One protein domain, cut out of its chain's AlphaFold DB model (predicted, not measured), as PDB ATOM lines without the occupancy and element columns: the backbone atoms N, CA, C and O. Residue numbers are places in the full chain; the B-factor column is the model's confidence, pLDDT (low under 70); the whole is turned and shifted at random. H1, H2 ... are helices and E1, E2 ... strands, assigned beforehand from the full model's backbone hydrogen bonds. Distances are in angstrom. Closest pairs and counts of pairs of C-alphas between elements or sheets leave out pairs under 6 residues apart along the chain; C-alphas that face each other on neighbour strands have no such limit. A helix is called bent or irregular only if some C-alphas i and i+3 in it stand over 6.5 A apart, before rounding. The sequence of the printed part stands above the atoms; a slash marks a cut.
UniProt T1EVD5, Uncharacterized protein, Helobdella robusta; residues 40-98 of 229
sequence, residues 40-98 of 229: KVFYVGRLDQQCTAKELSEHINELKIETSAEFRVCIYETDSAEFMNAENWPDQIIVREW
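Overview. This is residues 40 to 98 of the 229 residues of an uncharacterized protein of Helobdella robusta (UniProt T1EVD5). A small three-stranded sheet has the long strand E1 in its middle, with E2 beside the first part of E1 and E3 beside the rest on the other side. Helix H2 packs on this sheet, while helix H1 only grazes it. The printed part has 59 residues with two named helices and three named strands, in the order E1, H1, E2, H2, E3; the class is mixed, helices and strands. The sheet's order is E2, E1, E3, antiparallel throughout. The whole is compact, with a radius of gyration of the C-alphas of 10.3 A, and spans 30 by 21 by 21 A.

Arrangement. E1, residues 40 to 46, is the inner strand, and its pairing is staggered. Over its residues 40 to 42 it pairs with E2, residues 73 to 76, antiparallel at 141 degrees between their directions; N 40 and O 75 are within hydrogen-bond range at 2.8 A, as are N 42 and O 73 at 2.8 A. Over its residues 42 to 46 it pairs with E3, residues 93 to 97, antiparallel at 158 degrees; N 94 and O 45 are 2.8 A apart, and N 43 and O 96 are 2.9 A apart. E2 and E3 are the edge strands and are apart. The sheet is only just strongly twisted, its C-alphas lying up to 4.1 A off their best plane. H1, residues 53 to 62, only grazes the sheet, with its residues 53 to 60. H1 and E2 are near each other, with 5 pairs of C-alphas within 10 A. H2, residues 77 to 83, is on the sheet at a height over the sheet of 6.3 A. It is only just over E2, on which 3 of its 7 C-alphas fall, and runs slantwise to the strands, at 43 degrees to E2 on the local plane. The closest C-alphas of E1 and H2 are those of Lys 40 and Glu 77, 5.8 A apart. H1 and H2 are apart. E2, H2 and E3 form a split strand-helix-strand unit, two strands running the same way with E1 between them, and its crossover is right-handed. In H1 every O i to N i+4 pair is within hydrogen-bond range; in H2 it is 1 of 3, beside 2 of 4 O i to N i+3 pairs.

Along the chain. E1 runs 20.0 A from C-alpha 40 at (171.533, 141.050, 118.407) to C-alpha 46. H1 measures 14.6 A, E2 10.0 A and H2 9.9 A. H2 is irregular, with C-alphas 78 and 81 7.2 A apart. E3 runs 13.3 A and ends at C-alpha 97 at (165.288, 137.921, 121.487).

Size, cuts and confidence. The C-alphas farthest apart, of Asp 48 and Thr 78, are 30.0 A apart. The printed part has no cut and no long link; E2 to H2 is tight. Mean pLDDT of the printed part is 76.3, and it is under 70 at residues 40, 47, 50 to 51, 68 to 72 and 96 to 98.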
ATOM      1  N   LYS A  40     172.929 141.461 118.244       68.19
ATOM      2  CA  LYS A  40     171.533 141.050 118.407       68.19
ATOM      3  C   LYS A  40     170.764 142.110 119.169       68.19
ATOM      4  O   LYS A  40     171.326 142.768 120.039       68.19
ATOM      5  N   VAL A  41     169.481 142.245 118.851       70.38
ATOM      6  CA  VAL A  41     168.564 143.149 119.546       70.38
ATOM      7  C   VAL A  41     167.666 142.319 120.452       70.38
ATOM      8  O   VAL A  41     167.202 141.252 120.057       70.38
ATOM      9  N   PHE A  42     167.417 142.817 121.655       70.81
ATOM     10  CA  PHE A  42     166.550 142.190 122.639       70.81
ATOM     11  C   PHE A  42     165.465 143.154 123.101       70.81
ATOM     12  O   PHE A  42     165.683 144.365 123.227       70.81
ATOM     13  N   TYR A  43     164.287 142.589 123.348       73.62
ATOM     14  CA  TYR A  43     163.220 143.246 124.083       73.62
ATOM     15  C   TYR A  43     163.334 142.865 125.558       73.62
ATOM     16  O   TYR A  43     163.445 141.681 125.888       73.62
ATOM     17  N   VAL A  44     163.276 143.873 126.427       73.69
ATOM     18  CA  VAL A  44     163.254 143.701 127.881       73.69
ATOM     19  C   VAL A  44     162.058 144.462 128.440       73.69
ATOM     20  O   VAL A  44     161.879 145.645 128.150       73.69
ATOM     21  N   GLY A  45     161.236 143.789 129.240       73.31
ATOM     22  CA  GLY A  45     160.075 144.388 129.901       73.31
ATOM     23  C   GLY A  45     159.738 143.675 131.209       73.31
ATOM     24  O   GLY A  45     160.229 142.574 131.445       73.31
ATOM     25  N   ARG A  46     158.900 144.284 132.062       77.81
ATOM     26  CA  ARG A  46     158.274 143.576 133.196       77.81
ATOM     27  C   ARG A  46     156.845 143.185 132.837       77.81
ATOM     28  O   ARG A  46     156.212 143.834 132.007       77.81
ATOM     29  N   LEU A  47     156.341 142.138 133.483       68.75
ATOM     30  CA  LEU A  47     154.973 141.640 133.287       68.75
ATOM     31  C   LEU A  47     153.887 142.594 133.818       68.75
ATOM     32  O   LEU A  47     152.752 142.550 133.353       68.75
ATOM     33  N   ASP A  48     154.226 143.434 134.792       71.88
ATOM     34  CA  ASP A  48     153.306 144.275 135.563       71.88
ATOM     35  C   ASP A  48     153.478 145.782 135.310       71.88
ATOM     36  O   ASP A  48     152.512 146.540 135.410       71.88
ATOM     37  N   GLN A  49     154.685 146.232 134.953       70.50
ATOM     38  CA  GLN A  49     154.993 147.640 134.701       70.50
ATOM     39  C   GLN A  49     156.114 147.824 133.664       70.50
ATOM     40  O   GLN A  49     156.987 146.982 133.480       70.50
ATOM     41  N   GLN A  50     156.135 148.970 132.981       59.41
ATOM     42  CA  GLN A  50     157.221 149.299 132.060       59.41
ATOM     43  C   GLN A  50     158.546 149.506 132.823       59.41
ATOM     44  O   GLN A  50     158.604 150.300 133.760       59.41
ATOM     45  N   CYS A  51     159.602 148.789 132.420       69.38
ATOM     46  CA  CYS A  51     160.962 148.966 132.941       69.38
ATOM     47  C   CYS A  51     161.519 150.326 132.497       69.38
ATOM     48  O   CYS A  51     161.328 150.728 131.345       69.38
ATOM     49  N   THR A  52     162.188 151.051 133.396       79.44
ATOM     50  CA  THR A  52     162.826 152.322 133.035       79.44
ATOM     51  C   THR A  52     164.182 152.085 132.372       79.44
ATOM     52  O   THR A  52     164.893 151.136 132.696       79.44
ATOM     53  N   ALA A  53     164.585 152.991 131.474       71.44
ATOM     54  CA  ALA A  53     165.899 152.921 130.827       71.44
ATOM     55  C   ALA A  53     167.051 152.905 131.848       71.44
ATOM     56  O   ALA A  53     168.039 152.210 131.654       71.44
ATOM     57  N   LYS A  54     166.895 153.622 132.968       81.38
ATOM     58  CA  LYS A  54     167.898 153.678 134.035       81.38
ATOM     59  C   LYS A  54     168.079 152.326 134.733       81.38
ATOM     60  O   LYS A  54     169.210 151.876 134.861       81.38
ATOM     61  N   GLU A  55     166.985 151.686 135.154       81.19
ATOM     62  CA  GLU A  55     167.033 150.360 135.793       81.19
ATOM     63  C   GLU A  55     167.657 149.319 134.857       81.19
ATOM     64  O   GLU A  55     168.468 148.498 135.277       81.19
ATOM     65  N   LEU A  56     167.308 149.387 133.569       80.62
ATOM     66  CA  LEU A  56     167.844 148.494 132.550       80.62
ATOM     67  C   LEU A  56     169.351 148.696 132.346       80.62
ATOM     68  O   LEU A  56     170.098 147.720 132.340       80.62
ATOM     69  N   SER A  57     169.808 149.946 132.219       81.81
ATOM     70  CA  SER A  57     171.234 150.258 132.077       81.81
ATOM     71  C   SER A  57     172.040 149.845 133.312       81.81
ATOM     72  O   SER A  57     173.140 149.315 133.164       81.81
ATOM     73  N   GLU A  58     171.518 150.049 134.525       86.06
ATOM     74  CA  GLU A  58     172.178 149.621 135.769       86.06
ATOM     75  C   GLU A  58     172.370 148.095 135.801       86.06
ATOM     76  O   GLU A  58     173.496 147.632 135.980       86.06
ATOM     77  N   HIS A  59     171.320 147.321 135.510       86.44
ATOM     78  CA  HIS A  59     171.370 145.852 135.503       86.44
ATOM     79  C   HIS A  59     172.311 145.287 134.429       86.44
ATOM     80  O   HIS A  59     173.117 144.396 134.684       86.44
ATOM     81  N   ILE A  60     172.262 145.831 133.210       85.38
ATOM     82  CA  ILE A  60     173.123 145.399 132.096       85.38
ATOM     83  C   ILE A  60     174.607 145.624 132.406       85.38
ATOM     84  O   ILE A  60     175.448 144.786 132.067       85.38
ATOM     85  N   ASN A  61     174.934 146.740 133.061       86.44
ATOM     86  CA  ASN A  61     176.305 147.037 133.460       86.44
ATOM     87  C   ASN A  61     176.843 146.002 134.464       86.44
ATOM     88  O   ASN A  61     178.023 145.650 134.397       86.44
ATOM     89  N   GLU A  62     175.998 145.470 135.353       88.12
ATOM     90  CA  GLU A  62     176.381 144.406 136.294       88.12
ATOM     91  C   GLU A  62     176.694 143.081 135.586       88.12
ATOM     92  O   GLU A  62     177.640 142.387 135.972       88.12
ATOM     93  N   LEU A  63     175.979 142.776 134.496       85.44
ATOM     94  CA  LEU A  63     176.250 141.618 133.634       85.44
ATOM     95  C   LEU A  63     177.546 141.762 132.819       85.44
ATOM     96  O   LEU A  63     178.001 140.795 132.212       85.44
ATOM     97  N   LYS A  64     178.164 142.953 132.815       87.94
ATOM     98  CA  LYS A  64     179.380 143.282 132.048       87.94
ATOM     99  C   LYS A  64     179.207 143.073 130.540       87.94
ATOM    100  O   LYS A  64     180.160 142.718 129.848       87.94
ATOM    101  N   ILE A  65     177.993 143.302 130.044       84.06
ATOM    102  CA  ILE A  65     177.647 143.183 128.627       84.06
ATOM    103  C   ILE A  65     177.724 144.566 127.985       84.06
ATOM    104  O   ILE A  65     177.131 145.527 128.472       84.06
ATOM    105  N   GLU A  66     178.443 144.675 126.870       77.88
ATOM    106  CA  GLU A  66     178.506 145.924 126.112       77.88
ATOM    107  C   GLU A  66     177.243 146.105 125.258       77.88
ATOM    108  O   GLU A  66     176.819 145.194 124.542       77.88
ATOM    109  N   THR A  67     176.663 147.310 125.284       73.06
ATOM    110  CA  THR A  67     175.467 147.638 124.494       73.06
ATOM    111  C   THR A  67     175.660 148.883 123.640       73.06
ATOM    112  O   THR A  67     176.514 149.722 123.922       73.06
ATOM    113  N   SER A  68     174.877 149.009 122.563       61.16
ATOM    114  CA  SER A  68     174.940 150.179 121.673       61.16
ATOM    115  C   SER A  68     173.721 151.103 121.713       61.16
ATOM    116  O   SER A  68     173.744 152.127 121.036       61.16
ATOM    117  N   ALA A  69     172.649 150.745 122.427       56.78
ATOM    118  CA  ALA A  69     171.445 151.568 122.585       56.78
ATOM    119  C   ALA A  69     170.622 151.118 123.810       56.78
ATOM    120  O   ALA A  69     170.520 149.923 124.074       56.78
ATOM    121  N   GLU A  70     170.007 152.064 124.529       52.81
ATOM    122  CA  GLU A  70     169.412 151.816 125.860       52.81
ATOM    123  C   GLU A  70     167.879 151.624 125.863       52.81
ATOM    124  O   GLU A  70     167.330 151.117 126.833       52.81
ATOM    125  N   PHE A  71     167.158 151.951 124.780       47.34
ATOM    126  CA  PHE A  71     165.714 151.637 124.657       47.34
ATOM    127  C   PHE A  71     165.440 150.317 123.909       47.34
ATOM    128  O   PHE A  71     164.353 149.750 123.970       47.34
ATOM    129  N   ARG A  72     166.440 149.831 123.172       59.62
ATOM    130  CA  ARG A  72     166.463 148.534 122.490       59.62
ATOM    131  C   ARG A  72     167.836 147.954 122.757       59.62
ATOM    132  O   ARG A  72     168.815 148.475 122.227       59.62
ATOM    133  N   VAL A  73     167.902 146.924 123.591       70.06
ATOM    134  CA  VAL A  73     169.176 146.388 124.066       70.06
ATOM    135  C   VAL A  73     169.854 145.676 122.905       70.06
ATOM    136  O   VAL A  73     169.433 144.601 122.489       70.06
ATOM    137  N   CYS A  74     170.860 146.327 122.330       73.06
ATOM    138  CA  CYS A  74     171.638 145.792 121.223       73.06
ATOM    139  C   CYS A  74     173.003 145.360 121.749       73.06
ATOM    140  O   CYS A  74     173.806 146.221 122.110       73.06
ATOM    141  N   ILE A  75     173.240 144.050 121.804       78.38
ATOM    142  CA  ILE A  75     174.435 143.434 122.404       78.38
ATOM    143  C   ILE A  75     175.207 142.640 121.364       78.38
ATOM    144  O   ILE A  75     174.679 142.325 120.294       78.38
ATOM    145  N   TYR A  76     176.449 142.278 121.664       76.69
ATOM    146  CA  TYR A  76     177.195 141.378 120.798       76.69
ATOM    147  C   TYR A  76     176.629 139.959 120.833       76.69
ATOM    148  O   TYR A  76     176.178 139.464 121.860       76.69
ATOM    149  N   GLU A  77     176.688 139.272 119.691       72.69
ATOM    150  CA  GLU A  77     176.253 137.874 119.559       72.69
ATOM    151  C   GLU A  77     176.929 136.961 120.594       72.69
ATOM    152  O   GLU A  77     176.317 136.012 121.076       72.69
ATOM    153  N   THR A  78     178.179 137.267 120.953       81.62
ATOM    154  CA  THR A  78     178.956 136.544 121.969       81.62
ATOM    155  C   THR A  78     178.319 136.584 123.352       81.62
ATOM    156  O   THR A  78     178.470 135.629 124.105       81.62
ATOM    157  N   ASP A  79     177.564 137.640 123.648       83.81
ATOM    158  CA  ASP A  79     176.986 137.899 124.967       83.81
ATOM    159  C   ASP A  79     175.526 137.414 125.038       83.81
ATOM    160  O   ASP A  79     174.891 137.448 126.089       83.81
ATOM    161  N   SER A  80     174.985 136.904 123.923       81.75
ATOM    162  CA  SER A  80     173.596 136.449 123.799       81.75
ATOM    163  C   SER A  80     173.234 135.322 124.763       81.75
ATOM    164  O   SER A  80     172.084 135.256 125.186       81.75
ATOM    165  N   ALA A  81     174.162 134.411 125.062       84.50
ATOM    166  CA  ALA A  81     173.893 133.291 125.963       84.50
ATOM    167  C   ALA A  81     173.776 133.762 127.419       84.50
ATOM    168  O   ALA A  81     172.843 133.369 128.113       84.50
ATOM    169  N   GLU A  82     174.680 134.650 127.837       89.00
ATOM    170  CA  GLU A  82     174.683 135.253 129.172       89.00
ATOM    171  C   GLU A  82     173.443 136.130 129.381       89.00
ATOM    172  O   GLU A  82     172.758 136.034 130.399       89.00
ATOM    173  N   PHE A  83     173.093 136.930 128.371       86.31
ATOM    174  CA  PHE A  83     171.921 137.800 128.411       86.31
ATOM    175  C   PHE A  83     170.593 137.030 128.458       86.31
ATOM    176  O   PHE A  83     169.629 137.510 129.042       86.31
ATOM    177  N   MET A  84     170.516 135.839 127.853       81.31
ATOM    178  CA  MET A  84     169.298 135.013 127.829       81.31
ATOM    179  C   MET A  84     169.185 134.039 129.009       81.31
ATOM    180  O   MET A  84     168.195 133.311 129.098       81.31
ATOM    181  N   ASN A  85     170.171 134.000 129.908       86.81
ATOM    182  CA  ASN A  85     170.096 133.168 131.101       86.81
ATOM    183  C   ASN A  85     169.006 133.702 132.042       86.81
ATOM    184  O   ASN A  85     169.115 134.812 132.557       86.81
ATOM    185  N   ALA A  86     167.964 132.906 132.283       83.81
ATOM    186  CA  ALA A  86     166.846 133.297 133.135       83.81
ATOM    187  C   ALA A  86     167.268 133.584 134.587       83.81
ATOM    188  O   ALA A  86     166.639 134.410 135.234       83.81
ATOM    189  N   GLU A  87     168.350 132.968 135.081       89.81
ATOM    190  CA  GLU A  87     168.871 133.207 136.438       89.81
ATOM    191  C   GLU A  87     169.462 134.616 136.613       89.81
ATOM    192  O   GLU A  87     169.553 135.116 137.732       89.81
ATOM    193  N   ASN A  88     169.830 135.276 135.509       89.50
ATOM    194  CA  ASN A  88     170.376 136.632 135.510       89.50
ATOM    195  C   ASN A  88     169.289 137.715 135.581       89.50
ATOM    196  O   ASN A  88     169.616 138.901 135.626       89.50
ATOM    197  N   TRP A  89     168.007 137.336 135.574       85.69
ATOM    198  CA  TRP A  89     166.882 138.265 135.555       85.69
ATOM    199  C   TRP A  89     165.943 138.029 136.741       85.69
ATOM    200  O   TRP A  89     165.657 136.884 137.079       85.69
ATOM    201  N   PRO A  90     165.413 139.095 137.366       85.31
ATOM    202  CA  PRO A  90     164.321 138.967 138.328       85.31
ATOM    203  C   PRO A  90     163.108 138.239 137.726       85.31
ATOM    204  O   PRO A  90     162.775 138.483 136.568       85.31
ATOM    205  N   ASP A  91     162.376 137.458 138.530       81.00
ATOM    206  CA  ASP A  91     161.231 136.624 138.091       81.00
ATOM    207  C   ASP A  91     160.150 137.373 137.288       81.00
ATOM    208  O   ASP A  91     159.418 136.798 136.485       81.00
ATOM    209  N   GLN A  92     160.024 138.676 137.520       80.19
ATOM    210  CA  GLN A  92     159.050 139.555 136.873       80.19
ATOM    211  C   GLN A  92     159.524 140.153 135.542       80.19
ATOM    212  O   GLN A  92     158.743 140.843 134.881       80.19
ATOM    213  N   ILE A  93     160.787 139.940 135.166       78.00
ATOM    214  CA  ILE A  93     161.369 140.421 133.916       78.00
ATOM    215  C   ILE A  93     161.212 139.355 132.841       78.00
ATOM    216  O   ILE A  93     161.555 138.189 133.016       78.00
ATOM    217  N   ILE A  94     160.735 139.790 131.681       76.06
ATOM    218  CA  ILE A  94     160.774 139.008 130.460       76.06
ATOM    219  C   ILE A  94     161.875 139.544 129.558       76.06
ATOM    220  O   ILE A  94     161.921 140.729 129.221       76.06
ATOM    221  N   VAL A  95     162.745 138.632 129.134       73.62
ATOM    222  CA  VAL A  95     163.722 138.886 128.083       73.62
ATOM    223  C   VAL A  95     163.405 137.997 126.907       73.62
ATOM    224  O   VAL A  95     163.238 136.779 127.025       73.62
ATOM    225  N   ARG A  96     163.279 138.632 125.752       68.38
ATOM    226  CA  ARG A  96     163.066 137.950 124.489       68.38
ATOM    227  C   ARG A  96     164.111 138.452 123.521       68.38
ATOM    228  O   ARG A  96     164.378 139.655 123.449       68.38
ATOM    229  N   GLU A  97     164.674 137.528 122.749       63.97
ATOM    230  CA  GLU A  97     165.288 137.921 121.487       63.97
ATOM    231  C   GLU A  97     164.260 138.777 120.755       63.97
ATOM    232  O   GLU A  97     163.088 138.393 120.665       63.97
ATOM    233  N   TRP A  98     164.671 139.974 120.329       58.16
ATOM    234  CA  TRP A  98     163.824 140.827 119.515       58.16
ATOM    235  C   TRP A  98     163.733 140.161 118.150       58.16
ATOM    236  O   TRP A  98     164.440 140.481 117.195       58.16
TER     237      TRP A  98